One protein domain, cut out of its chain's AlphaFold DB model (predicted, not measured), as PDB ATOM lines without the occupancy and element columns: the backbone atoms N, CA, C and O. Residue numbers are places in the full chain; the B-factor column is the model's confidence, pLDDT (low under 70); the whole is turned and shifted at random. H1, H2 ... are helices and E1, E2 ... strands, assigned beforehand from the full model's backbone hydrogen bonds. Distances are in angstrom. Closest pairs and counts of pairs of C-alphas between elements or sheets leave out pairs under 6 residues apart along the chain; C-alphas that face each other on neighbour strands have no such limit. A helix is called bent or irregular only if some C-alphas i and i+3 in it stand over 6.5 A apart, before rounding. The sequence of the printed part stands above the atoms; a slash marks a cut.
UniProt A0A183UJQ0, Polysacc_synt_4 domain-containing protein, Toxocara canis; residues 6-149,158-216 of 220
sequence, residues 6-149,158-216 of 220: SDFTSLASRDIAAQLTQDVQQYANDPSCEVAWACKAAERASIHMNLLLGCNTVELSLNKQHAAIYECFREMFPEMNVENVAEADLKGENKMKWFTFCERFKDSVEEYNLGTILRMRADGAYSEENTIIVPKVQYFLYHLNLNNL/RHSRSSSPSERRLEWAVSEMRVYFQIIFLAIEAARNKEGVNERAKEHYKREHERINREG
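This is residues 6 to 149 and 158 to 216 of the 220 residues of the protein "Polysacc_synt_4 domain-containing protein" of Toxocara canis (UniProt A0A183UJQ0). A small hairpin of two short strands, E1 and E2, sits near the middle, and two helices, H2 and H7, pack on its strand E1 from two directions. H3 and H5 cross H7, H9 meets the far end of H2, H1 crosses the beginning of H2, and H6 runs from H5 toward the opposite end from H9. The printed part has 203 residues, with nine named helices and two named strands in the order H1 H2 H3 H4 H5 E1 E2 H6 H7 H8 H9; the strands are antiparallel and the class is mostly helix. It is compact, with a radius of gyration of the C-alphas of 17.7 A, and spans 52 by 47 by 31 A.

H1 holds residues 12 to 19, beginning at C-alpha 12 (37.775, 34.646, 33.055). H2, residues 31 to 54, is 34.6 A long. H3 holds residues 66 to 76, H4 residues 87 to 90, and H5 residues 92 to 105, 21.2 A. H5 is irregular: C-alphas 93 and 96 are 7.1 A apart. E1 is residues 117 to 119, with C-alpha 117 at (17.683, 32.675, 42.005), and E2 residues 131 to 133. H6, residues 165 to 179, measures 21.7 A, H7, residues 181 to 194, 19.8 A. H8 is residues 197 to 200; H9, residues 202 to 215, measures 20.1 A and ends at C-alpha 215 (14.567, 14.061, 31.148).

H5 is the hub, touching three helices. It touches H7 about perpendicular, 86 degrees, C-alphas of Cys 102 and Ile 183 closest at 6.1 A; H3 at 36 degrees, only just steep, Met 76 and Lys 97 at 7.3 A; and H6 at a steep tilt of 67 degrees, only just short of perpendicular, Phe 99 and Met 177 at 6.6 A. H3 touches H7, Tyr 70 and Ala 190 at 5.7 A. In the hairpin, N 132 and O 118 are 2.8 A apart, within hydrogen-bond range. The closest C-alphas of E1 are 5.9 A from H2, Ile 117 to Ala 41, and 6.1 A from H7, Leu 118 to Phe 185. H2 touches H1, Ala 36 and Ile 16 at 6.5 A, and only just H9, with 3 pairs within 8 A. H4 is close to but not clearly touching H5, as H8 is to H7. Every O i to N i+4 pair is within range in H1, H2, H3, H7 and H9, against 6 of 10 in H5 and 9 of 11 in H6.

The C-alphas of Ser 164 and Arg 214, 53.7 A, are farthest apart. Residues 150 to 157 are not printed, a gap of 26.0 A. Links H1 to H2, H2 to H3, H5 to E1 and E1 to E2 are long. Confidence is under 70 in residues 6 to 36, 113 to 114, 134 to 149 and 158 to 179.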
ATOM      1  N   SER A   6      35.426  24.986  27.037       36.84
ATOM      2  CA  SER A   6      36.693  25.267  27.728       36.84
ATOM      3  C   SER A   6      36.992  26.753  27.962       36.84
ATOM      4  O   SER A   6      37.799  27.077  28.836       36.84
ATOM      5  N   ASP A   7      36.362  27.658  27.208       38.88
ATOM      6  CA  ASP A   7      36.581  29.107  27.320       38.88
ATOM      7  C   ASP A   7      35.920  29.686  28.590       38.88
ATOM      8  O   ASP A   7      36.263  30.783  29.028       38.88
ATOM      9  N   PHE A   8      35.025  28.923  29.232       47.78
ATOM     10  CA  PHE A   8      34.315  29.299  30.462       47.78
ATOM     11  C   PHE A   8      34.980  28.779  31.749       47.78
ATOM     12  O   PHE A   8      34.473  29.008  32.851       47.78
ATOM     13  N   THR A   9      36.125  28.096  31.648       47.44
ATOM     14  CA  THR A   9      36.793  27.500  32.815       47.44
ATOM     15  C   THR A   9      37.915  28.361  33.415       47.44
ATOM     16  O   THR A   9      39.036  28.454  32.919       47.44
ATOM     17  N   SER A  10      37.616  28.862  34.615       50.75
ATOM     18  CA  SER A  10      38.498  29.110  35.774       50.75
ATOM     19  C   SER A  10      39.312  30.406  35.904       50.75
ATOM     20  O   SER A  10      39.572  30.772  37.049       50.75
ATOM     21  N   LEU A  11      39.661  31.136  34.837       37.91
ATOM     22  CA  LEU A  11      40.298  32.466  34.982       37.91
ATOM     23  C   LEU A  11      39.354  33.620  34.630       37.91
ATOM     24  O   LEU A  11      39.102  34.458  35.488       37.91
ATOM     25  N   ALA A  12      38.735  33.608  33.447       40.44
ATOM     26  CA  ALA A  12      37.775  34.646  33.055       40.44
ATOM     27  C   ALA A  12      36.588  34.736  34.035       40.44
ATOM     28  O   ALA A  12      36.194  35.818  34.454       40.44
ATOM     29  N   SER A  13      36.080  33.592  34.501       41.69
ATOM     30  CA  SER A  13      34.993  33.525  35.487       41.69
ATOM     31  C   SER A  13      35.406  34.026  36.877       41.69
ATOM     32  O   SER A  13      34.545  34.444  37.647       41.69
ATOM     33  N   ARG A  14      36.705  33.990  37.218       38.59
ATOM     34  CA  ARG A  14      37.240  34.571  38.462       38.59
ATOM     35  C   ARG A  14      37.414  36.080  38.340       38.59
ATOM     36  O   ARG A  14      37.023  36.790  39.260       38.59
ATOM     37  N   ASP A  15      37.920  36.557  37.209       42.69
ATOM     38  CA  ASP A  15      38.124  37.987  36.961       42.69
ATOM     39  C   ASP A  15      36.790  38.738  36.844       42.69
ATOM     40  O   ASP A  15      36.639  39.819  37.410       42.69
ATOM     41  N   ILE A  16      35.774  38.138  36.213       46.22
ATOM     42  CA  ILE A  16      34.429  38.730  36.150       46.22
ATOM     43  C   ILE A  16      33.711  38.614  37.507       46.22
ATOM     44  O   ILE A  16      33.016  39.539  37.918       46.22
ATOM     45  N   ALA A  17      33.919  37.530  38.267       40.94
ATOM     46  CA  ALA A  17      33.413  37.446  39.641       40.94
ATOM     47  C   ALA A  17      34.040  38.509  40.558       40.94
ATOM     48  O   ALA A  17      33.339  39.074  41.392       40.94
ATOM     49  N   ALA A  18      35.321  38.837  40.368       43.22
ATOM     50  CA  ALA A  18      35.969  39.943  41.065       43.22
ATOM     51  C   ALA A  18      35.378  41.306  40.651       43.22
ATOM     52  O   ALA A  18      35.176  42.165  41.506       43.22
ATOM     53  N   GLN A  19      35.010  41.493  39.380       43.03
ATOM     54  CA  GLN A  19      34.306  42.701  38.921       43.03
ATOM     55  C   GLN A  19      32.900  42.840  39.531       43.03
ATOM     56  O   GLN A  19      32.478  43.953  39.830       43.03
ATOM     57  N   LEU A  20      32.208  41.730  39.811       46.22
ATOM     58  CA  LEU A  20      30.914  41.734  40.514       46.22
ATOM     59  C   LEU A  20      31.021  42.156  41.995       46.22
ATOM     60  O   LEU A  20      30.005  42.385  42.645       46.22
ATOM     61  N   THR A  21      32.231  42.268  42.553       45.50
ATOM     62  CA  THR A  21      32.448  42.759  43.928       45.50
ATOM     63  C   THR A  21      32.743  44.261  44.004       45.50
ATOM     64  O   THR A  21      32.845  44.800  45.105       45.50
ATOM     65  N   GLN A  22      32.865  44.951  42.862       42.59
ATOM     66  CA  GLN A  22      33.143  46.389  42.808       42.59
ATOM     67  C   GLN A  22      31.872  47.257  42.796       42.59
ATOM     68  O   GLN A  22      30.759  46.793  42.547       42.59
ATOM     69  N   ASP A  23      32.080  48.533  43.127       39.72
ATOM     70  CA  ASP A  23      31.084  49.580  43.371       39.72
ATOM     71  C   ASP A  23      29.971  49.631  42.304       39.72
ATOM     72  O   ASP A  23      30.240  49.704  41.102       39.72
ATOM     73  N   VAL A  24      28.703  49.655  42.742       42.25
ATOM     74  CA  VAL A  24      27.500  49.501  41.888       42.25
ATOM     75  C   VAL A  24      27.396  50.573  40.791       42.25
ATOM     76  O   VAL A  24      26.760  50.381  39.756       42.25
ATOM     77  N   GLN A  25      28.069  51.706  40.979       39.28
ATOM     78  CA  GLN A  25      28.102  52.816  40.025       39.28
ATOM     79  C   GLN A  25      28.965  52.537  38.778       39.28
ATOM     80  O   GLN A  25      28.875  53.288  37.808       39.28
ATOM     81  N   GLN A  26      29.794  51.484  38.782       40.31
ATOM     82  CA  GLN A  26      30.678  51.130  37.660       40.31
ATOM     83  C   GLN A  26      30.140  50.015  36.757       40.31
ATOM     84  O   GLN A  26      30.814  49.655  35.791       40.31
ATOM     85  N   TYR A  27      28.932  49.496  37.008       46.19
ATOM     86  CA  TYR A  27      28.286  48.555  36.094       46.19
ATOM     87  C   TYR A  27      27.948  49.255  34.770       46.19
ATOM     88  O   TYR A  27      26.864  49.805  34.575       46.19
ATOM     89  N   ALA A  28      28.895  49.238  33.833       40.50
ATOM     90  CA  ALA A  28      28.577  49.376  32.425       40.50
ATOM     91  C   ALA A  28      27.634  48.220  32.047       40.50
ATOM     92  O   ALA A  28      27.812  47.101  32.524       40.50
ATOM     93  N   ASN A  29      26.626  48.484  31.211       51.22
ATOM     94  CA  ASN A  29      25.731  47.459  30.663       51.22
ATOM     95  C   ASN A  29      26.509  46.535  29.701       51.22
ATOM     96  O   ASN A  29      26.344  46.622  28.483       51.22
ATOM     97  N   ASP A  30      27.404  45.708  30.238       54.53
ATOM     98  CA  ASP A  30      28.221  44.747  29.508       54.53
ATOM     99  C   ASP A  30      27.535  43.366  29.534       54.53
ATOM    100  O   ASP A  30      27.302  42.810  30.615       54.53
ATOM    101  N   PRO A  31      27.220  42.774  28.365       59.62
ATOM    102  CA  PRO A  31      26.656  41.428  28.274       59.62
ATOM    103  C   PRO A  31      27.489  40.338  28.971       59.62
ATOM    104  O   PRO A  31      26.942  39.322  29.390       59.62
ATOM    105  N   SER A  32      28.804  40.515  29.118       63.19
ATOM    106  CA  SER A  32      29.666  39.553  29.817       63.19
ATOM    107  C   SER A  32      29.419  39.517  31.331       63.19
ATOM    108  O   SER A  32      29.440  38.438  31.927       63.19
ATOM    109  N   CYS A  33      29.095  40.661  31.948       62.72
ATOM    110  CA  CYS A  33      28.693  40.730  33.354       62.72
ATOM    111  C   CYS A  33      27.377  39.981  33.583       62.72
ATOM    112  O   CYS A  33      27.226  39.269  34.574       62.72
ATOM    113  N   GLU A  34      26.449  40.094  32.634       64.56
ATOM    114  CA  GLU A  34      25.178  39.374  32.638       64.56
ATOM    115  C   GLU A  34      25.368  37.845  32.544       64.56
ATOM    116  O   GLU A  34      24.709  37.101  33.273       64.56
ATOM    117  N   VAL A  35      26.320  37.370  31.725       67.81
ATOM    118  CA  VAL A  35      26.710  35.941  31.648       67.81
ATOM    119  C   VAL A  35      27.285  35.444  32.950       67.81
ATOM    120  O   VAL A  35      26.816  34.438  33.482       67.81
ATOM    121  N   ALA A  36      28.265  36.149  33.499       69.00
ATOM    122  CA  ALA A  36      28.859  35.742  34.760       69.00
ATOM    123  C   ALA A  36      27.835  35.739  35.901       69.00
ATOM    124  O   ALA A  36      27.852  34.829  36.730       69.00
ATOM    125  N   TRP A  37      26.914  36.707  35.914       74.56
ATOM    126  CA  TRP A  37      25.815  36.758  36.874       74.56
ATOM    127  C   TRP A  37      24.913  35.525  36.763       74.56
ATOM    128  O   TRP A  37      24.652  34.871  37.773       74.56
ATOM    129  N   ALA A  38      24.487  35.163  35.546       74.38
ATOM    130  CA  ALA A  38      23.634  33.999  35.307       74.38
ATOM    131  C   ALA A  38      24.334  32.686  35.693       74.38
ATOM    132  O   ALA A  38      23.753  31.867  36.408       74.38
ATOM    133  N   CYS A  39      25.603  32.514  35.310       75.06
ATOM    134  CA  CYS A  39      26.399  31.348  35.693       75.06
ATOM    135  C   CYS A  39      26.534  31.230  37.217       75.06
ATOM    136  O   CYS A  39      26.326  30.154  37.772       75.06
ATOM    137  N   LYS A  40      26.824  32.336  37.915       77.31
ATOM    138  CA  LYS A  40      26.941  32.341  39.381       77.31
ATOM    139  C   LYS A  40      25.621  32.039  40.076       77.31
ATOM    140  O   LYS A  40      25.612  31.305  41.064       77.31
ATOM    141  N   ALA A  41      24.515  32.556  39.549       81.56
ATOM    142  CA  ALA A  41      23.193  32.271  40.081       81.56
ATOM    143  C   ALA A  41      22.823  30.786  39.919       81.56
ATOM    144  O   ALA A  41      22.346  30.174  40.874       81.56
ATOM    145  N   ALA A  42      23.117  30.191  38.759       81.88
ATOM    146  CA  ALA A  42      22.910  28.766  38.505       81.88
ATOM    147  C   ALA A  42      23.801  27.876  39.396       81.88
ATOM    148  O   ALA A  42      23.320  26.907  39.985       81.88
ATOM    149  N   GLU A  43      25.081  28.231  39.572       83.50
ATOM    150  CA  GLU A  43      25.988  27.550  40.509       83.50
ATOM    151  C   GLU A  43      25.433  27.574  41.942       83.50
ATOM    152  O   GLU A  43      25.355  26.534  42.601       83.50
ATOM    153  N   ARG A  44      24.995  28.748  42.422       86.56
ATOM    154  CA  ARG A  44      24.391  28.906  43.755       86.56
ATOM    155  C   ARG A  44      23.110  28.091  43.907       86.56
ATOM    156  O   ARG A  44      22.919  27.478  44.954       86.56
ATOM    157  N   ALA A  45      22.264  28.039  42.881       89.56
ATOM    158  CA  ALA A  45      21.047  27.230  42.895       89.56
ATOM    159  C   ALA A  45      21.343  25.732  42.976       89.56
ATOM    160  O   ALA A  45      20.717  25.029  43.767       89.56
ATOM    161  N   SER A  46      22.340  25.254  42.229       88.50
ATOM    162  CA  SER A  46      22.799  23.863  42.292       88.50
ATOM    163  C   SER A  46      23.336  23.508  43.683       88.50
ATOM    164  O   SER A  46      22.935  22.504  44.273       88.50
ATOM    165  N   ILE A  47      24.175  24.372  44.268       91.50
ATOM    166  CA  ILE A  47      24.676  24.196  45.641       91.50
ATOM    167  C   ILE A  47      23.516  24.183  46.639       91.50
ATOM    168  O   ILE A  47      23.443  23.288  47.480       91.50
ATOM    169  N   HIS A  48      22.591  25.138  46.537       94.75
ATOM    170  CA  HIS A  48      21.427  25.208  47.411       94.75
ATOM    171  C   HIS A  48      20.554  23.953  47.296       94.75
ATOM    172  O   HIS A  48      20.191  23.373  48.316       94.75
ATOM    173  N   MET A  49      20.287  23.473  46.079       95.31
ATOM    174  CA  MET A  49      19.533  22.240  45.857       95.31
ATOM    175  C   MET A  49      20.216  21.035  46.511       95.31
ATOM    176  O   MET A  49      19.563  20.255  47.201       95.31
ATOM    177  N   ASN A  50      21.537  20.906  46.362       95.25
ATOM    178  CA  ASN A  50      22.303  19.831  46.994       95.25
ATOM    179  C   ASN A  50      22.231  19.884  48.525       95.25
ATOM    180  O   ASN A  50      22.138  18.837  49.165       95.25
ATOM    181  N   LEU A  51      22.233  21.083  49.119       96.50
ATOM    182  CA  LEU A  51      22.024  21.246  50.558       96.50
ATOM    183  C   LEU A  51      20.630  20.757  50.965       96.50
ATOM    184  O   LEU A  51      20.525  19.924  51.861       96.50
ATOM    185  N   LEU A  52      19.576  21.199  50.270       97.06
ATOM    186  CA  LEU A  52      18.201  20.773  50.556       97.06
ATOM    187  C   LEU A  52      18.033  19.249  50.478       97.06
ATOM    188  O   LEU A  52      17.367  18.650  51.320       97.06
ATOM    189  N   LEU A  53      18.656  18.609  49.487       96.38
ATOM    190  CA  LEU A  53      18.601  17.157  49.302       96.38
ATOM    191  C   LEU A  53      19.453  16.387  50.321       96.38
ATOM    192  O   LEU A  53      19.119  15.249  50.658       96.38
ATOM    193  N   GLY A  54      20.565  16.973  50.767       94.88
ATOM    194  CA  GLY A  54      21.607  16.275  51.516       94.88
ATOM    195  C   GLY A  54      21.508  16.376  53.037       94.88
ATOM    196  O   GLY A  54      22.086  15.533  53.723       94.88
ATOM    197  N   CYS A  55      20.816  17.377  53.587       93.94
ATOM    198  CA  CYS A  55      20.797  17.613  55.033       93.94
ATOM    199  C   CYS A  55      19.392  17.824  55.615       93.94
ATOM    200  O   CYS A  55      18.402  17.947  54.895       93.94
ATOM    201  N   ASN A  56      19.300  17.837  56.949       95.69
ATOM    202  CA  ASN A  56      18.103  18.267  57.671       95.69
ATOM    203  C   ASN A  56      17.951  19.789  57.534       95.69
ATOM    204  O   ASN A  56      18.782  20.553  58.027       95.69
ATOM    205  N   THR A  57      16.886  20.234  56.871       96.56
ATOM    206  CA  THR A  57      16.708  21.646  56.511       96.56
ATOM    207  C   THR A  57      16.314  22.512  57.705       96.56
ATOM    208  O   THR A  57      16.607  23.702  57.704       96.56
ATOM    209  N   VAL A  58      15.754  21.933  58.774       96.12
ATOM    210  CA  VAL A  58      15.418  22.668  60.011       96.12
ATOM    211  C   VAL A  58      16.676  23.192  60.720       96.12
ATOM    212  O   VAL A  58      16.656  24.246  61.361       96.12
ATOM    213  N   GLU A  59      17.786  22.469  60.577       93.50
ATOM    214  CA  GLU A  59      19.097  22.815  61.138       93.50
ATOM    215  C   GLU A  59      19.977  23.586  60.138       93.50
ATOM    216  O   GLU A  59      21.043  24.089  60.500       93.50
ATOM    217  N   LEU A  60      19.534  23.711  58.882       94.25
ATOM    218  CA  LEU A  60      20.293  24.351  57.815       94.25
ATOM    219  C   LEU A  60      20.271  25.876  57.959       94.25
ATOM    220  O   LEU A  60      19.263  26.544  57.713       94.25
ATOM    221  N   SER A  61      21.439  26.431  58.274       93.12
ATOM    222  CA  SER A  61      21.694  27.867  58.243       93.12
ATOM    223  C   SER A  61      22.499  28.246  57.002       93.12
ATOM    224  O   SER A  61      23.628  27.795  56.821       93.12
ATOM    225  N   LEU A  62      21.927  29.106  56.157       91.00
ATOM    226  CA  LEU A  62      22.574  29.596  54.933       91.00
ATOM    227  C   LEU A  62      23.484  30.815  55.168       91.00
ATOM    228  O   LEU A  62      24.244  31.196  54.283       91.00
ATOM    229  N   ASN A  63      23.399  31.460  56.337       91.75
ATOM    230  CA  ASN A  63      24.160  32.670  56.651       91.75
ATOM    231  C   ASN A  63      24.366  32.835  58.169       91.75
ATOM    232  O   ASN A  63      23.550  32.392  58.972       91.75
ATOM    233  N   LYS A  64      25.428  33.538  58.578       91.69
ATOM    234  CA  LYS A  64      25.720  33.844  59.993       91.69
ATOM    235  C   LYS A  64      24.566  34.585  60.696       91.69
ATOM    236  O   LYS A  64      24.318  34.346  61.870       91.69
ATOM    237  N   GLN A  65      23.845  35.439  59.972       92.19
ATOM    238  CA  GLN A  65      22.713  36.239  60.450       92.19
ATOM    239  C   GLN A  65      21.356  35.528  60.308       92.19
ATOM    240  O   GLN A  65      20.321  36.168  60.452       92.19
ATOM    241  N   HIS A  66      21.320  34.222  60.024       93.50
ATOM    242  CA  HIS A  66      20.083  33.497  59.706       93.50
ATOM    243  C   HIS A  66      18.948  33.702  60.725       93.50
ATOM    244  O   HIS A  66      17.814  33.949  60.323       93.50
ATOM    245  N   ALA A  67      19.238  33.641  62.030       95.44
ATOM    246  CA  ALA A  67      18.226  33.861  63.067       95.44
ATOM    247  C   ALA A  67      17.678  35.300  63.050       95.44
ATOM    248  O   ALA A  67      16.467  35.489  63.003       95.44
ATOM    249  N   ALA A  68      18.562  36.303  62.991       96.56
ATOM    250  CA  ALA A  68      18.177  37.715  62.949       96.56
ATOM    251  C   ALA A  68      17.396  38.074  61.672       96.56
ATOM    252  O   ALA A  68      16.418  38.820  61.721       96.56
ATOM    253  N   ILE A  69      17.801  37.510  60.529       96.62
ATOM    254  CA  ILE A  69      17.105  37.650  59.245       96.62
ATOM    255  C   ILE A  69      15.685  37.085  59.351       96.62
ATOM    256  O   ILE A  69      14.741  37.758  58.943       96.62
ATOM    257  N   TYR A  70      15.521  35.884  59.916       97.50
ATOM    258  CA  TYR A  70      14.210  35.256  60.091       97.50
ATOM    259  C   TYR A  70      13.286  36.070  61.009       97.50
ATOM    260  O   TYR A  70      12.143  36.342  60.643       97.50
ATOM    261  N   GLU A  71      13.783  36.493  62.173       97.88
ATOM    262  CA  GLU A  71      13.009  37.284  63.136       97.88
ATOM    263  C   GLU A  71      12.533  38.604  62.517       97.88
ATOM    264  O   GLU A  71      11.338  38.906  62.533       97.88
ATOM    265  N   CYS A  72      13.439  39.347  61.875       97.19
ATOM    266  CA  CYS A  72      13.095  40.593  61.194       97.19
ATOM    267  C   CYS A  72      12.151  40.361  60.001       97.19
ATOM    268  O   CYS A  72      11.290  41.199  59.723       97.19
ATOM    269  N   PHE A  73      12.301  39.244  59.281       97.69
ATOM    270  CA  PHE A  73      11.428  38.903  58.160       97.69
ATOM    271  C   PHE A  73       9.998  38.681  58.649       97.69
ATOM    272  O   PHE A  73       9.078  39.292  58.110       97.69
ATOM    273  N   ARG A  74       9.801  37.885  59.707       97.62
ATOM    274  CA  ARG A  74       8.465  37.629  60.263       97.62
ATOM    275  C   ARG A  74       7.860  38.829  60.990       97.62
ATOM    276  O   ARG A  74       6.639  38.943  61.012       97.62
ATOM    277  N   GLU A  75       8.668  39.759  61.493       97.25
ATOM    278  CA  GLU A  75       8.177  41.054  61.985       97.25
ATOM    279  C   GLU A  75       7.605  41.919  60.844       97.25
ATOM    280  O   GLU A  75       6.521  42.487  60.965       97.25
ATOM    281  N   MET A  76       8.317  42.019  59.715       95.69
ATOM    282  CA  MET A  76       7.928  42.891  58.596       95.69
ATOM    283  C   MET A  76       6.894  42.259  57.648       95.69
ATOM    284  O   MET A  76       6.107  42.978  57.017       95.69
ATOM    285  N   PHE A  77       6.897  40.930  57.550       96.12
ATOM    286  CA  PHE A  77       6.080  40.116  56.650       96.12
ATOM    287  C   PHE A  77       5.405  38.952  57.407       96.12
ATOM    288  O   PHE A  77       5.632  37.782  57.083       96.12
ATOM    289  N   PRO A  78       4.558  39.237  58.413       96.12
ATOM    290  CA  PRO A  78       3.991  38.206  59.286       96.12
ATOM    291  C   PRO A  78       3.174  37.159  58.519       96.12
ATOM    292  O   PRO A  78       3.306  35.966  58.776       96.12
ATOM    293  N   GLU A  79       2.397  37.594  57.527       94.12
ATOM    294  CA  GLU A  79       1.459  36.748  56.774       94.12
ATOM    295  C   GLU A  79       1.985  36.317  55.398       94.12
ATOM    296  O   GLU A  79       1.257  35.700  54.622       94.12
ATOM    297  N   MET A  80       3.239  36.639  55.057       95.31
ATOM    298  CA  MET A  80       3.771  36.268  53.748       95.31
ATOM    299  C   MET A  80       3.858  34.746  53.615       95.31
ATOM    300  O   MET A  80       4.407  34.053  54.482       95.31
ATOM    301  N   ASN A  81       3.330  34.244  52.497       96.19
ATOM    302  CA  ASN A  81       3.402  32.841  52.142       96.19
ATOM    303  C   ASN A  81       4.809  32.507  51.642       96.19
ATOM    304  O   ASN A  81       5.237  32.974  50.591       96.19
ATOM    305  N   VAL A  82       5.525  31.682  52.400       96.88
ATOM    306  CA  VAL A  82       6.861  31.211  52.021       96.88
ATOM    307  C   VAL A  82       6.816  29.862  51.311       96.88
ATOM    308  O   VAL A  82       7.799  29.479  50.686       96.88
ATOM    309  N   GLU A  83       5.691  29.143  51.340       97.75
ATOM    310  CA  GLU A  83       5.530  27.907  50.565       97.75
ATOM    311  C   GLU A  83       5.411  28.218  49.071       97.75
ATOM    312  O   GLU A  83       6.027  27.536  48.258       97.75
ATOM    313  N   ASN A  84       4.684  29.284  48.724       96.25
ATOM    314  CA  ASN A  84       4.486  29.747  47.353       96.25
ATOM    315  C   ASN A  84       4.737  31.253  47.271       96.25
ATOM    316  O   ASN A  84       3.916  32.043  47.730       96.25
ATOM    317  N   VAL A  85       5.865  31.627  46.670       93.38
ATOM    318  CA  VAL A  85       6.289  33.013  46.466       93.38
ATOM    319  C   VAL A  85       6.075  33.383  45.006       93.38
ATOM    320  O   VAL A  85       6.670  32.787  44.104       93.38
ATOM    321  N   ALA A  86       5.244  34.391  44.770       88.88
ATOM    322  CA  ALA A  86       5.012  34.966  43.457       88.88
ATOM    323  C   ALA A  86       5.884  36.206  43.231       88.88
ATOM    324  O   ALA A  86       6.329  36.881  44.159       88.88
ATOM    325  N   GLU A  87       6.071  36.588  41.965       83.25
ATOM    326  CA  GLU A  87       6.771  37.835  41.642       83.25
ATOM    327  C   GLU A  87       6.111  39.072  42.269       83.25
ATOM    328  O   GLU A  87       6.803  40.039  42.590       83.25
ATOM    329  N   ALA A  88       4.785  39.049  42.437       85.06
ATOM    330  CA  ALA A  88       4.027  40.131  43.053       85.06
ATOM    331  C   ALA A  88       4.404  40.344  44.529       85.06
ATOM    332  O   ALA A  88       4.404  41.484  44.984       85.06
ATOM    333  N   ASP A  89       4.812  39.290  45.242       87.56
ATOM    334  CA  ASP A  89       5.208  39.378  46.652       87.56
ATOM    335  C   ASP A  89       6.550  40.100  46.832       87.56
ATOM    336  O   ASP A  89       6.796  40.742  47.855       87.56
ATOM    337  N   LEU A  90       7.412  40.022  45.813       83.50
ATOM    338  CA  LEU A  90       8.745  40.636  45.790       83.50
ATOM    339  C   LEU A  90       8.750  42.021  45.126       83.50
ATOM    340  O   LEU A  90       9.732  42.761  45.213       83.50
ATOM    341  N   LYS A  91       7.669  42.368  44.423       76.25
ATOM    342  CA  LYS A  91       7.531  43.594  43.627       76.25
ATOM    343  C   LYS A  91       6.328  44.414  44.120       76.25
ATOM    344  O   LYS A  91       5.786  44.182  45.194       76.25
ATOM    345  N   GLY A  92       5.953  45.442  43.358       74.50
ATOM    346  CA  GLY A  92       4.751  46.238  43.625       74.50
ATOM    347  C   GLY A  92       4.777  46.957  44.976       74.50
ATOM    348  O   GLY A  92       5.716  47.692  45.280       74.50
ATOM    349  N   GLU A  93       3.733  46.754  45.777       78.12
ATOM    350  CA  GLU A  93       3.507  47.447  47.053       78.12
ATOM    351  C   GLU A  93       4.512  47.044  48.143       78.12
ATOM    352  O   GLU A  93       4.891  47.861  48.985       78.12
ATOM    353  N   ASN A  94       5.038  45.815  48.084       83.06
ATOM    354  CA  ASN A  94       6.024  45.320  49.048       83.06
ATOM    355  C   ASN A  94       7.427  45.874  48.808       83.06
ATOM    356  O   ASN A  94       8.324  45.682  49.630       83.06
ATOM    357  N   LYS A  95       7.627  46.608  47.709       80.06
ATOM    358  CA  LYS A  95       8.935  47.096  47.297       80.06
ATOM    359  C   LYS A  95       9.633  47.914  48.389       80.06
ATOM    360  O   LYS A  95      10.792  47.677  48.708       80.06
ATOM    361  N   MET A  96       8.934  48.874  48.989       81.62
ATOM    362  CA  MET A  96       9.539  49.734  50.013       81.62
ATOM    363  C   MET A  96       9.839  48.970  51.311       81.62
ATOM    364  O   MET A  96      10.846  49.233  51.971       81.62
ATOM    365  N   LYS A  97       8.993  47.992  51.663       88.94
ATOM    366  CA  LYS A  97       9.223  47.116  52.820       88.94
ATOM    367  C   LYS A  97      10.467  46.264  52.612       88.94
ATOM    368  O   LYS A  97      11.342  46.261  53.468       88.94
ATOM    369  N   TRP A  98      10.583  45.618  51.455       89.25
ATOM    370  CA  TRP A  98      11.757  44.826  51.101       89.25
ATOM    371  C   TRP A  98      13.028  45.670  51.034       89.25
ATOM    372  O   TRP A  98      14.052  45.236  51.542       89.25
ATOM    373  N   PHE A  99      12.972  46.889  50.489       85.81
ATOM    374  CA  PHE A  99      14.115  47.805  50.510       85.81
ATOM    375  C   PHE A  99      14.561  48.101  51.949       85.81
ATOM    376  O   PHE A  99      15.722  47.915  52.294       85.81
ATOM    377  N   THR A 100      13.610  48.468  52.813       88.38
ATOM    378  CA  THR A 100      13.872  48.748  54.234       88.38
ATOM    379  C   THR A 100      14.443  47.529  54.960       88.38
ATOM    380  O   THR A 100      15.344  47.670  55.780       88.38
ATOM    381  N   PHE A 101      13.933  46.336  54.654       92.31
ATOM    382  CA  PHE A 101      14.443  45.074  55.180       92.31
ATOM    383  C   PHE A 101      15.896  44.841  54.750       92.31
ATOM    384  O   PHE A 101      16.754  44.585  55.588       92.31
ATOM    385  N   CYS A 102      16.191  44.983  53.458       89.25
ATOM    386  CA  CYS A 102      17.513  44.698  52.909       89.25
ATOM    387  C   CYS A 102      18.586  45.673  53.408       89.25
ATOM    388  O   CYS A 102      19.692  45.245  53.736       89.25
ATOM    389  N   GLU A 103      18.244  46.955  53.560       86.69
ATOM    390  CA  GLU A 103      19.149  47.967  54.122       86.69
ATOM    391  C   GLU A 103      19.631  47.620  55.538       86.69
ATOM    392  O   GLU A 103      20.746  47.983  55.898       86.69
ATOM    393  N   ARG A 104      18.841  46.883  56.337       91.00
ATOM    394  CA  ARG A 104      19.259  46.447  57.684       91.00
ATOM    395  C   ARG A 104      20.386  45.418  57.657       91.00
ATOM    396  O   ARG A 104      21.123  45.309  58.632       91.00
ATOM    397  N   PHE A 105      20.498  44.653  56.574       89.94
ATOM    398  CA  PHE A 105      21.393  43.500  56.495       89.94
ATOM    399  C   PHE A 105      22.537  43.671  55.493       89.94
ATOM    400  O   PHE A 105      23.473  42.873  55.540       89.94
ATOM    401  N   LYS A 106      22.509  44.699  54.634       84.81
ATOM    402  CA  LYS A 106      23.497  44.918  53.560       84.81
ATOM    403  C   LYS A 106      24.959  44.890  54.016       84.81
ATOM    404  O   LYS A 106      25.795  44.323  53.329       84.81
ATOM    405  N   ASP A 107      25.252  45.432  55.197       85.81
ATOM    406  CA  ASP A 107      26.620  45.513  55.727       85.81
ATOM    407  C   ASP A 107      27.058  44.212  56.427       85.81
ATOM    408  O   ASP A 107      28.224  44.032  56.767       85.81
ATOM    409  N   SER A 108      26.114  43.294  56.658       86.88
ATOM    410  CA  SER A 108      26.330  42.029  57.374       86.88
ATOM    411  C   SER A 108      26.253  40.793  56.477       86.88
ATOM    412  O   SER A 108      26.828  39.753  56.803       86.88
ATOM    413  N   VAL A 109      25.538  40.893  55.355       86.12
ATOM    414  CA  VAL A 109      25.424  39.832  54.358       86.12
ATOM    415  C   VAL A 109      26.509  40.051  53.316       86.12
ATOM    416  O   VAL A 109      26.417  40.929  52.462       86.12
ATOM    417  N   GLU A 110      27.543  39.223  53.401       80.81
ATOM    418  CA  GLU A 110      28.610  39.156  52.407       80.81
ATOM    419  C   GLU A 110      28.015  38.855  51.017       80.81
ATOM    420  O   GLU A 110      27.093  38.044  50.891       80.81
ATOM    421  N   GLU A 111      28.541  39.512  49.976       75.44
ATOM    422  CA  GLU A 111      28.173  39.250  48.574       75.44
ATOM    423  C   GLU A 111      26.663  39.357  48.281       75.44
ATOM    424  O   GLU A 111      26.121  38.616  47.449       75.44
ATOM    425  N   TYR A 112      25.960  40.264  48.972       74.38
ATOM    426  CA  TYR A 112      24.516  40.442  48.798       74.38
ATOM    427  C   TYR A 112      24.131  40.778  47.347       74.38
ATOM    428  O   TYR A 112      23.065  40.376  46.882       74.38
ATOM    429  N   ASN A 113      25.043  41.434  46.629       68.12
ATOM    430  CA  ASN A 113      24.934  41.876  45.243       68.12
ATOM    431  C   ASN A 113      25.153  40.786  44.181       68.12
ATOM    432  O   ASN A 113      24.971  41.057  42.992       68.12
ATOM    433  N   LEU A 114      25.545  39.569  44.570       69.31
ATOM    434  CA  LEU A 114      25.790  38.485  43.621       69.31
ATOM    435  C   LEU A 114      24.503  37.797  43.153       69.31
ATOM    436  O   LEU A 114      23.508  37.681  43.875       69.31
ATOM    437  N   GLY A 115      24.562  37.293  41.918       70.94
ATOM    438  CA  GLY A 115      23.430  36.660  41.257       70.94
ATOM    439  C   GLY A 115      22.887  35.468  42.018       70.94
ATOM    440  O   GLY A 115      23.628  34.572  42.414       70.94
ATOM    441  N   THR A 116      21.578  35.492  42.243       80.81
ATOM    442  CA  THR A 116      20.859  34.509  43.051       80.81
ATOM    443  C   THR A 116      19.495  34.285  42.426       80.81
ATOM    444  O   THR A 116      18.882  35.220  41.913       80.81
ATOM    445  N   ILE A 117      19.017  33.045  42.468       86.38
ATOM    446  CA  ILE A 117      17.683  32.675  42.005       86.38
ATOM    447  C   ILE A 117      16.915  31.959  43.112       86.38
ATOM    448  O   ILE A 117      17.484  31.246  43.944       86.38
ATOM    449  N   LEU A 118      15.604  32.171  43.125       90.44
ATOM    450  CA  LEU A 118      14.714  31.711  44.183       90.44
ATOM    451  C   LEU A 118      13.688  30.730  43.622       90.44
ATOM    452  O   LEU A 118      13.097  30.996  42.579       90.44
ATOM    453  N   ARG A 119      13.410  29.651  44.360       94.25
ATOM    454  CA  ARG A 119      12.294  28.756  44.036       94.25
ATOM    455  C   ARG A 119      10.958  29.410  44.373       94.25
ATOM    456  O   ARG A 119      10.758  29.812  45.524       94.25
ATOM    457  N   MET A 120      10.042  29.459  43.411       94.31
ATOM    458  CA  MET A 120       8.676  29.953  43.602       94.31
ATOM    459  C   MET A 120       7.944  29.094  44.623       94.31
ATOM    460  O   MET A 120       7.518  29.588  45.664       94.31
ATOM    461  N   ARG A 121       7.880  27.791  44.364       97.00
ATOM    462  CA  ARG A 121       7.266  26.800  45.236       97.00
ATOM    463  C   ARG A 121       8.334  26.045  46.012       97.00
ATOM    464  O   ARG A 121       9.322  25.576  45.440       97.00
ATOM    465  N   ALA A 122       8.117  25.898  47.313       97.25
ATOM    466  CA  ALA A 122       9.011  25.164  48.201       97.25
ATOM    467  C   ALA A 122       8.971  23.642  47.967       97.25
ATOM    468  O   ALA A 122       9.906  22.952  48.368       97.25
ATOM    469  N   ASP A 123       7.930  23.125  47.311       97.06
ATOM    470  CA  ASP A 123       7.752  21.707  46.980       97.06
ATOM    471  C   ASP A 123       8.309  21.298  45.612       97.06
ATOM    472  O   ASP A 123       8.366  20.106  45.320       97.06
ATOM    473  N   GLY A 124       8.750  22.262  44.804       95.00
ATOM    474  CA  GLY A 124       9.388  22.024  43.513       95.00
ATOM    475  C   GLY A 124      10.908  22.149  43.572       95.00
ATOM    476  O   GLY A 124      11.472  22.781  44.475       95.00
ATOM    477  N   ALA A 125      11.581  21.558  42.589       94.38
ATOM    478  CA  ALA A 125      13.015  21.750  42.390       94.38
ATOM    479  C   ALA A 125      13.279  23.103  41.707       94.38
ATOM    480  O   ALA A 125      12.347  23.824  41.348       94.38
ATOM    481  N   TYR A 126      14.546  23.472  41.529       91.25
ATOM    482  CA  TYR A 126      14.865  24.511  40.551       91.25
ATOM    483  C   TYR A 126      14.531  23.998  39.145       91.25
ATOM    484  O   TYR A 126      14.916  22.885  38.777       91.25
ATOM    485  N   SER A 127      13.767  24.801  38.412       85.62
ATOM    486  CA  SER A 127      13.364  24.590  37.020       85.62
ATOM    487  C   SER A 127      12.958  25.927  36.399       85.62
ATOM    488  O   SER A 127      12.724  26.896  37.127       85.62
ATOM    489  N   GLU A 128      12.813  25.987  35.075       82.62
ATOM    490  CA  GLU A 128      12.315  27.187  34.381       82.62
ATOM    491  C   GLU A 128      10.947  27.648  34.926       82.62
ATOM    492  O   GLU A 128      10.716  28.837  35.129       82.62
ATOM    493  N   GLU A 129      10.055  26.703  35.236       84.44
ATOM    494  CA  GLU A 129       8.697  26.979  35.726       84.44
ATOM    495  C   GLU A 129       8.625  27.337  37.219       84.44
ATOM    496  O   GLU A 129       7.645  27.938  37.660       84.44
ATOM    497  N   ASN A 130       9.642  26.974  38.008       91.69
ATOM    498  CA  ASN A 130       9.643  27.143  39.459       91.69
ATOM    499  C   ASN A 130      10.710  28.130  39.954       91.69
ATOM    500  O   ASN A 130      11.022  28.132  41.144       91.69
ATOM    501  N   THR A 131      11.277  28.973  39.089       88.31
ATOM    502  CA  THR A 131      12.383  29.874  39.452       88.31
ATOM    503  C   THR A 131      12.059  31.336  39.162       88.31
ATOM    504  O   THR A 131      11.684  31.697  38.052       88.31
ATOM    505  N   ILE A 132      12.273  32.211  40.150       83.88
ATOM    506  CA  ILE A 132      12.252  33.669  39.972       83.88
ATOM    507  C   ILE A 132      13.680  34.197  39.864       83.88
ATOM    508  O   ILE A 132      14.532  33.930  40.718       83.88
ATOM    509  N   ILE A 133      13.889  35.034  38.847       72.56
ATOM    510  CA  ILE A 133      15.124  35.778  38.594       72.56
ATOM    511  C   ILE A 133      14.820  37.277  38.705       72.56
ATOM    512  O   ILE A 133      13.959  37.802  37.990       72.56
ATOM    513  N   VAL A 134      15.524  38.000  39.582       58.47
ATOM    514  CA  VAL A 134      15.450  39.469  39.639       58.47
ATOM    515  C   VAL A 134      16.861  40.058  39.754       58.47
ATOM    516  O   VAL A 134      17.614  39.629  40.622       58.47
ATOM    517  N   PRO A 135      17.211  41.078  38.946       49.47
ATOM    518  CA  PRO A 135      16.416  41.699  37.888       49.47
ATOM    519  C   PRO A 135      16.691  41.105  36.503       49.47
ATOM    520  O   PRO A 135      17.759  40.567  36.243       49.47
ATOM    521  N   LYS A 136      15.727  41.297  35.595       42.69
ATOM    522  CA  LYS A 136      15.840  40.986  34.165       42.69
ATOM    523  C   LYS A 136      17.199  41.422  33.615       42.69
ATOM    524  O   LYS A 136      17.440  42.619  33.441       42.69
ATOM    525  N   VAL A 137      18.020  40.418  33.344       42.47
ATOM    526  CA  VAL A 137      19.174  40.452  32.463       42.47
ATOM    527  C   VAL A 137      18.652  40.908  31.100       42.47
ATOM    528  O   VAL A 137      17.830  40.219  30.493       42.47
ATOM    529  N   GLN A 138      18.980  42.129  30.680       36.69
ATOM    530  CA  GLN A 138      18.362  42.729  29.492       36.69
ATOM    531  C   GLN A 138      18.903  42.119  28.191       36.69
ATOM    532  O   GLN A 138      18.284  42.323  27.147       36.69
ATOM    533  N   TYR A 139      19.978  41.322  28.242       35.62
ATOM    534  CA  TYR A 139      20.626  40.757  27.060       35.62
ATOM    535  C   TYR A 139      20.894  39.242  27.093       35.62
ATOM    536  O   TYR A 139      21.579  38.748  26.194       35.62
ATOM    537  N   PHE A 140      20.319  38.456  28.018       36.22
ATOM    538  CA  PHE A 140      20.721  37.040  28.116       36.22
ATOM    539  C   PHE A 140      20.272  36.105  26.997       36.22
ATOM    540  O   PHE A 140      20.860  35.043  26.819       36.22
ATOM    541  N   LEU A 141      19.263  36.470  26.211       33.53
ATOM    542  CA  LEU A 141      18.670  35.527  25.256       33.53
ATOM    543  C   LEU A 141      18.861  35.911  23.789       33.53
ATOM    544  O   LEU A 141      18.352  35.217  22.917       33.53
ATOM    545  N   TYR A 142      19.609  36.978  23.482       32.88
ATOM    546  CA  TYR A 142      19.831  37.354  22.077       32.88
ATOM    547  C   TYR A 142      21.064  36.684  21.445       32.88
ATOM    548  O   TYR A 142      21.136  36.576  20.224       32.88
ATOM    549  N   HIS A 143      22.035  36.217  22.243       35.69
ATOM    550  CA  HIS A 143      23.314  35.706  21.718       35.69
ATOM    551  C   HIS A 143      23.587  34.217  21.981       35.69
ATOM    552  O   HIS A 143      24.480  33.653  21.348       35.69
ATOM    553  N   LEU A 144      22.797  33.548  22.827       38.19
ATOM    554  CA  LEU A 144      22.768  32.086  22.887       38.19
ATOM    555  C   LEU A 144      21.746  31.594  21.860       38.19
ATOM    556  O   LEU A 144      20.553  31.529  22.123       38.19
ATOM    557  N   ASN A 145      22.239  31.301  20.658       27.08
ATOM    558  CA  ASN A 145      21.506  30.727  19.528       27.08
ATOM    559  C   ASN A 145      21.027  29.286  19.842       27.08
ATOM    560  O   ASN A 145      21.446  28.319  19.211       27.08
ATOM    561  N   LEU A 146      20.165  29.125  20.846       34.59
ATOM    562  CA  LEU A 146      19.360  27.929  21.065       34.59
ATOM    563  C   LEU A 146      17.966  28.253  20.530       34.59
ATOM    564  O   LEU A 146      17.149  28.885  21.194       34.59
ATOM    565  N   ASN A 147      17.728  27.892  19.271       32.69
ATOM    566  CA  ASN A 147      16.419  28.016  18.640       32.69
ATOM    567  C   ASN A 147      15.376  27.281  19.496       32.69
ATOM    568  O   ASN A 147      15.399  26.051  19.495       32.69
ATOM    569  N   ASN A 148      14.519  28.027  20.219       37.38
ATOM    570  CA  ASN A 148      13.088  27.749  20.484       37.38
ATOM    571  C   ASN A 148      12.490  28.343  21.784       37.38
ATOM    572  O   ASN A 148      11.536  27.759  22.288       37.38
ATOM    573  N   LEU A 149      12.917  29.494  22.331       31.69
ATOM    574  CA  LEU A 149      12.190  30.078  23.481       31.69
ATOM    575  C   LEU A 149      11.875  31.582  23.351       31.69
ATOM    576  O   LEU A 149      12.736  32.452  23.411       31.69
ATOM    577  N   ARG A 158      11.172  53.924  30.934       27.72
ATOM    578  CA  ARG A 158      11.631  55.180  30.325       27.72
ATOM    579  C   ARG A 158      12.163  56.073  31.439       27.72
ATOM    580  O   ARG A 158      11.413  56.438  32.334       27.72
ATOM    581  N   HIS A 159      13.429  56.469  31.344       34.38
ATOM    582  CA  HIS A 159      13.963  57.560  32.150       34.38
ATOM    583  C   HIS A 159      13.230  58.852  31.763       34.38
ATOM    584  O   HIS A 159      13.549  59.468  30.743       34.38
ATOM    585  N   SER A 160      12.237  59.275  32.545       33.81
ATOM    586  CA  SER A 160      11.725  60.641  32.451       33.81
ATOM    587  C   SER A 160      12.693  61.563  33.182       33.81
ATOM    588  O   SER A 160      12.848  61.467  34.393       33.81
ATOM    589  N   ARG A 161      13.334  62.494  32.466       38.25
ATOM    590  CA  ARG A 161      14.257  63.508  33.027       38.25
ATOM    591  C   ARG A 161      13.567  64.559  33.925       38.25
ATOM    592  O   ARG A 161      14.106  65.642  34.127       38.25
ATOM    593  N   SER A 162      12.380  64.270  34.450       38.06
ATOM    594  CA  SER A 162      11.519  65.219  35.163       38.06
ATOM    595  C   SER A 162      10.805  64.598  36.371       38.06
ATOM    596  O   SER A 162       9.679  64.983  36.666       38.06
ATOM    597  N   SER A 163      11.416  63.633  37.057       44.66
ATOM    598  CA  SER A 163      10.870  63.052  38.291       44.66
ATOM    599  C   SER A 163      11.223  63.917  39.509       44.66
ATOM    600  O   SER A 163      12.344  64.416  39.643       44.66
ATOM    601  N   SER A 164      10.257  64.129  40.403       44.72
ATOM    602  CA  SER A 164      10.396  64.841  41.684       44.72
ATOM    603  C   SER A 164      11.412  64.158  42.628       44.72
ATOM    604  O   SER A 164      11.742  62.989  42.433       44.72
ATOM    605  N   PRO A 165      11.939  64.824  43.680       45.91
ATOM    606  CA  PRO A 165      12.905  64.211  44.606       45.91
ATOM    607  C   PRO A 165      12.430  62.898  45.255       45.91
ATOM    608  O   PRO A 165      13.242  62.007  45.501       45.91
ATOM    609  N   SER A 166      11.128  62.764  45.516       40.03
ATOM    610  CA  SER A 166      10.498  61.538  46.022       40.03
ATOM    611  C   SER A 166      10.421  60.437  44.965       40.03
ATOM    612  O   SER A 166      10.696  59.281  45.275       40.03
ATOM    613  N   GLU A 167      10.114  60.783  43.714       37.16
ATOM    614  CA  GLU A 167      10.093  59.828  42.597       37.16
ATOM    615  C   GLU A 167      11.503  59.350  42.253       37.16
ATOM    616  O   GLU A 167      11.697  58.156  42.078       37.16
ATOM    617  N   ARG A 168      12.515  60.227  42.295       39.50
ATOM    618  CA  ARG A 168      13.924  59.832  42.121       39.50
ATOM    619  C   ARG A 168      14.410  58.884  43.216       39.50
ATOM    620  O   ARG A 168      15.201  57.989  42.943       39.50
ATOM    621  N   ARG A 169      13.930  59.051  44.454       38.25
ATOM    622  CA  ARG A 169      14.239  58.138  45.569       38.25
ATOM    623  C   ARG A 169      13.602  56.762  45.355       38.25
ATOM    624  O   ARG A 169      14.235  55.753  45.647       38.25
ATOM    625  N   LEU A 170      12.383  56.722  44.815       39.97
ATOM    626  CA  LEU A 170      11.722  55.481  44.411       39.97
ATOM    627  C   LEU A 170      12.428  54.841  43.209       39.97
ATOM    628  O   LEU A 170      12.708  53.653  43.261       39.97
ATOM    629  N   GLU A 171      12.781  55.603  42.175       36.25
ATOM    630  CA  GLU A 171      13.532  55.135  40.999       36.25
ATOM    631  C   GLU A 171      14.914  54.576  41.378       36.25
ATOM    632  O   GLU A 171      15.286  53.497  40.916       36.25
ATOM    633  N   TRP A 172      15.637  55.239  42.285       42.84
ATOM    634  CA  TRP A 172      16.895  54.737  42.846       42.84
ATOM    635  C   TRP A 172      16.678  53.443  43.643       42.84
ATOM    636  O   TRP A 172      17.317  52.440  43.342       42.84
ATOM    637  N   ALA A 173      15.688  53.387  44.543       37.94
ATOM    638  CA  ALA A 173      15.327  52.152  45.249       37.94
ATOM    639  C   ALA A 173      14.870  51.024  44.292       37.94
ATOM    640  O   ALA A 173      15.031  49.839  44.586       37.94
ATOM    641  N   VAL A 174      14.306  51.364  43.122       41.03
ATOM    642  CA  VAL A 174      13.978  50.410  42.050       41.03
ATOM    643  C   VAL A 174      15.219  49.854  41.363       41.03
ATOM    644  O   VAL A 174      15.219  48.668  41.025       41.03
ATOM    645  N   SER A 175      16.250  50.673  41.176       46.25
ATOM    646  CA  SER A 175      17.527  50.265  40.589       46.25
ATOM    647  C   SER A 175      18.417  49.499  41.578       46.25
ATOM    648  O   SER A 175      19.074  48.547  41.179       46.25
ATOM    649  N   GLU A 176      18.389  49.850  42.864       49.69
ATOM    650  CA  GLU A 176      19.198  49.242  43.937       49.69
ATOM    651  C   GLU A 176      18.638  47.905  44.432       49.69
ATOM    652  O   GLU A 176      19.380  47.027  44.852       49.69
ATOM    653  N   MET A 177      17.326  47.671  44.315       50.47
ATOM    654  CA  MET A 177      16.736  46.368  44.653       50.47
ATOM    655  C   MET A 177      17.331  45.188  43.885       50.47
ATOM    656  O   MET A 177      17.256  44.050  44.340       50.47
ATOM    657  N   ARG A 178      17.923  45.472  42.725       55.38
ATOM    658  CA  ARG A 178      18.678  44.522  41.906       55.38
ATOM    659  C   ARG A 178      19.818  43.866  42.682       55.38
ATOM    660  O   ARG A 178      20.165  42.724  42.417       55.38
ATOM    661  N   VAL A 179      20.359  44.608  43.640       60.16
ATOM    662  CA  VAL A 179      21.533  44.276  44.429       60.16
ATOM    663  C   VAL A 179      21.142  43.461  45.664       60.16
ATOM    664  O   VAL A 179      21.977  42.779  46.219       60.16
ATOM    665  N   TYR A 180      19.876  43.456  46.091       73.00
ATOM    666  CA  TYR A 180      19.478  42.859  47.373       73.00
ATOM    667  C   TYR A 180      18.826  41.477  47.284       73.00
ATOM    668  O   TYR A 180      18.334  40.953  48.287       73.00
ATOM    669  N   PHE A 181      18.817  40.855  46.104       81.56
ATOM    670  CA  PHE A 181      18.075  39.611  45.903       81.56
ATOM    671  C   PHE A 181      18.606  38.445  46.752       81.56
ATOM    672  O   PHE A 181      17.818  37.616  47.200       81.56
ATOM    673  N   GLN A 182      19.904  38.429  47.080       86.31
ATOM    674  CA  GLN A 182      20.474  37.463  48.024       86.31
ATOM    675  C   GLN A 182      19.863  37.593  49.427       86.31
ATOM    676  O   GLN A 182      19.591  36.588  50.072       86.31
ATOM    677  N   ILE A 183      19.622  38.815  49.913       91.25
ATOM    678  CA  ILE A 183      19.044  39.038  51.248       91.25
ATOM    679  C   ILE A 183      17.587  38.562  51.278       91.25
ATOM    680  O   ILE A 183      17.162  37.923  52.240       91.25
ATOM    681  N   ILE A 184      16.843  38.810  50.197       92.12
ATOM    682  CA  ILE A 184      15.473  38.310  50.016       92.12
ATOM    683  C   ILE A 184      15.460  36.776  49.988       92.12
ATOM    684  O   ILE A 184      14.672  36.153  50.699       92.12
ATOM    685  N   PHE A 185      16.359  36.163  49.212       93.69
ATOM    686  CA  PHE A 185      16.531  34.712  49.158       93.69
ATOM    687  C   PHE A 185      16.818  34.128  50.548       93.69
ATOM    688  O   PHE A 185      16.129  33.205  50.980       93.69
ATOM    689  N   LEU A 186      17.776  34.709  51.279       95.00
ATOM    690  CA  LEU A 186      18.125  34.275  52.631       95.00
ATOM    691  C   LEU A 186      16.943  34.389  53.593       95.00
ATOM    692  O   LEU A 186      16.767  33.501  54.420       95.00
ATOM    693  N   ALA A 187      16.128  35.439  53.489       96.38
ATOM    694  CA  ALA A 187      14.947  35.617  54.328       96.38
ATOM    695  C   ALA A 187      13.892  34.535  54.091       96.38
ATOM    696  O   ALA A 187      13.413  33.911  55.039       96.38
ATOM    697  N   ILE A 188      13.577  34.278  52.822       96.75
ATOM    698  CA  ILE A 188      12.561  33.298  52.438       96.75
ATOM    699  C   ILE A 188      13.023  31.883  52.783       96.75
ATOM    700  O   ILE A 188      12.263  31.124  53.381       96.75
ATOM    701  N   GLU A 189      14.268  31.522  52.473       96.62
ATOM    702  CA  GLU A 189      14.788  30.194  52.813       96.62
ATOM    703  C   GLU A 189      15.009  30.024  54.322       96.62
ATOM    704  O   GLU A 189      14.791  28.932  54.846       96.62
ATOM    705  N   ALA A 190      15.348  31.088  55.062       97.19
ATOM    706  CA  ALA A 190      15.391  31.022  56.522       97.19
ATOM    707  C   ALA A 190      14.014  30.718  57.117       97.19
ATOM    708  O   ALA A 190      13.902  29.843  57.974       97.19
ATOM    709  N   ALA A 191      12.963  31.369  56.615       98.06
ATOM    710  CA  ALA A 191      11.590  31.072  56.999       98.06
ATOM    711  C   ALA A 191      11.179  29.641  56.619       98.06
ATOM    712  O   ALA A 191      10.707  28.892  57.473       98.06
ATOM    713  N   ARG A 192      11.448  29.203  55.380       98.19
ATOM    714  CA  ARG A 192      11.153  27.830  54.929       98.19
ATOM    715  C   ARG A 192      11.835  26.764  55.789       98.19
ATOM    716  O   ARG A 192      11.221  25.735  56.074       98.19
ATOM    717  N   ASN A 193      13.077  27.003  56.202       97.31
ATOM    718  CA  ASN A 193      13.839  26.101  57.064       97.31
ATOM    719  C   ASN A 193      13.298  26.104  58.497       97.31
ATOM    720  O   ASN A 193      12.959  25.047  59.031       97.31
ATOM    721  N   LYS A 194      13.154  27.286  59.114       97.25
ATOM    722  CA  LYS A 194      12.694  27.423  60.507       97.25
ATOM    723  C   LYS A 194      11.266  26.946  60.725       97.25
ATOM    724  O   LYS A 194      10.974  26.377  61.772       97.25
ATOM    725  N   GLU A 195      10.399  27.121  59.738       97.31
ATOM    726  CA  GLU A 195       9.003  26.676  59.787       97.31
ATOM    727  C   GLU A 195       8.825  25.232  59.298       97.31
ATOM    728  O   GLU A 195       7.701  24.726  59.232       97.31
ATOM    729  N   GLY A 196       9.918  24.557  58.926       97.38
ATOM    730  CA  GLY A 196       9.921  23.169  58.471       97.38
ATOM    731  C   GLY A 196       9.226  22.939  57.127       97.38
ATOM    732  O   GLY A 196       8.908  21.797  56.806       97.38
ATOM    733  N   VAL A 197       8.974  23.988  56.342       98.12
ATOM    734  CA  VAL A 197       8.369  23.894  55.002       98.12
ATOM    735  C   VAL A 197       9.255  23.055  54.084       98.12
ATOM    736  O   VAL A 197       8.778  22.104  53.467       98.12
ATOM    737  N   ASN A 198      10.557  23.359  54.044       97.81
ATOM    738  CA  ASN A 198      11.514  22.623  53.215       97.81
ATOM    739  C   ASN A 198      11.660  21.158  53.656       97.81
ATOM    740  O   ASN A 198      11.873  20.284  52.816       97.81
ATOM    741  N   GLU A 199      11.508  20.867  54.947       97.69
ATOM    742  CA  GLU A 199      11.601  19.497  55.447       97.69
ATOM    743  C   GLU A 199      10.350  18.693  55.083       97.69
ATOM    744  O   GLU A 199      10.459  17.585  54.561       97.69
ATOM    745  N   ARG A 200       9.157  19.278  55.267       97.94
ATOM    746  CA  ARG A 200       7.883  18.648  54.878       97.94
ATOM    747  C   ARG A 200       7.810  18.368  53.379       97.94
ATOM    748  O   ARG A 200       7.282  17.337  52.975       97.94
ATOM    749  N   ALA A 201       8.338  19.274  52.560       97.50
ATOM    750  CA  ALA A 201       8.247  19.184  51.108       97.50
ATOM    751  C   ALA A 201       9.378  18.362  50.454       97.50
ATOM    752  O   ALA A 201       9.387  18.202  49.234       97.50
ATOM    753  N   LYS A 202      10.313  17.804  51.241       97.75
ATOM    754  CA  LYS A 202      11.547  17.176  50.738       97.75
ATOM    755  C   LYS A 202      11.347  16.090  49.703       97.75
ATOM    756  O   LYS A 202      11.998  16.086  48.661       97.75
ATOM    757  N   GLU A 203      10.398  15.206  49.956       97.19
ATOM    758  CA  GLU A 203      10.105  14.111  49.037       97.19
ATOM    759  C   GLU A 203       9.506  14.600  47.705       97.19
ATOM    760  O   GLU A 203       9.613  13.931  46.678       97.19
ATOM    761  N   HIS A 204       8.875  15.777  47.683       97.31
ATOM    762  CA  HIS A 204       8.311  16.348  46.460       97.31
ATOM    763  C   HIS A 204       9.410  16.913  45.564       97.31
ATOM    764  O   HIS A 204       9.576  16.431  44.439       97.31
ATOM    765  N   TYR A 205      10.230  17.833  46.079       96.56
ATOM    766  CA  TYR A 205      11.278  18.442  45.260       96.56
ATOM    767  C   TYR A 205      12.395  17.460  44.909       96.56
ATOM    768  O   TYR A 205      13.025  17.610  43.864       96.56
ATOM    769  N   LYS A 206      12.624  16.418  45.722       96.81
ATOM    770  CA  LYS A 206      13.560  15.340  45.380       96.81
ATOM    771  C   LYS A 206      13.106  14.570  44.143       96.81
ATOM    772  O   LYS A 206      13.876  14.434  43.194       96.81
ATOM    773  N   ARG A 207      11.846  14.122  44.116       96.19
ATOM    774  CA  ARG A 207      11.277  13.413  42.958       96.19
ATOM    775  C   ARG A 207      11.254  14.291  41.711       96.19
ATOM    776  O   ARG A 207      11.533  13.803  40.618       96.19
ATOM    777  N   GLU A 208      10.936  15.574  41.868       94.56
ATOM    778  CA  GLU A 208      10.946  16.530  40.760       94.56
ATOM    779  C   GLU A 208      12.366  16.745  40.212       94.56
ATOM    780  O   GLU A 208      12.569  16.661  39.004       94.56
ATOM    781  N   HIS A 209      13.366  16.903  41.084       93.50
ATOM    782  CA  HIS A 209      14.770  17.039  40.691       93.50
ATOM    783  C   HIS A 209      15.298  15.797  39.955       93.50
ATOM    784  O   HIS A 209      15.923  15.907  38.901       93.50
ATOM    785  N   GLU A 210      14.994  14.598  40.456       93.38
ATOM    786  CA  GLU A 210      15.346  13.334  39.795       93.38
ATOM    787  C   GLU A 210      14.640  13.158  38.443       93.38
ATOM    788  O   GLU A 210      15.189  12.546  37.522       93.38
ATOM    789  N   ARG A 211      13.413  13.671  38.297       91.75
ATOM    790  CA  ARG A 211      12.695  13.687  37.017       91.75
ATOM    791  C   ARG A 211      13.383  14.613  36.013       91.75
ATOM    792  O   ARG A 211      13.715  14.145  34.929       91.75
ATOM    793  N   ILE A 212      13.659  15.862  36.396       86.56
ATOM    794  CA  ILE A 212      14.329  16.858  35.539       86.56
ATOM    795  C   ILE A 212      15.679  16.323  35.047       86.56
ATOM    796  O   ILE A 212      15.946  16.341  33.846       86.56
ATOM    797  N   ASN A 213      16.485  15.752  35.948       84.88
ATOM    798  CA  ASN A 213      17.792  15.188  35.599       84.88
ATOM    799  C   ASN A 213      17.694  14.015  34.609       84.88
ATOM    800  O   ASN A 213      18.543  13.881  33.731       84.88
ATOM    801  N   ARG A 214      16.671  13.155  34.729       86.94
ATOM    802  CA  ARG A 214      16.458  12.029  33.799       86.94
ATOM    803  C   ARG A 214      15.967  12.476  32.427       86.94
ATOM    804  O   ARG A 214      16.324  11.856  31.430       86.94
ATOM    805  N   GLU A 215      15.140  13.515  32.382       84.94
ATOM    806  CA  GLU A 215      14.567  14.061  31.148       84.94
ATOM    807  C   GLU A 215      15.555  14.969  30.395       84.94
ATOM    808  O   GLU A 215      15.257  15.405  29.285       84.94
ATOM    809  N   GLY A 216      16.737  15.236  30.967       71.56
ATOM    810  CA  GLY A 216      17.702  16.187  30.413       71.56
ATOM    811  C   GLY A 216      17.179  17.626  30.430       71.56
ATOM    812  O   GLY A 216      17.591  18.436  29.604       71.56
TER     813      GLY A 216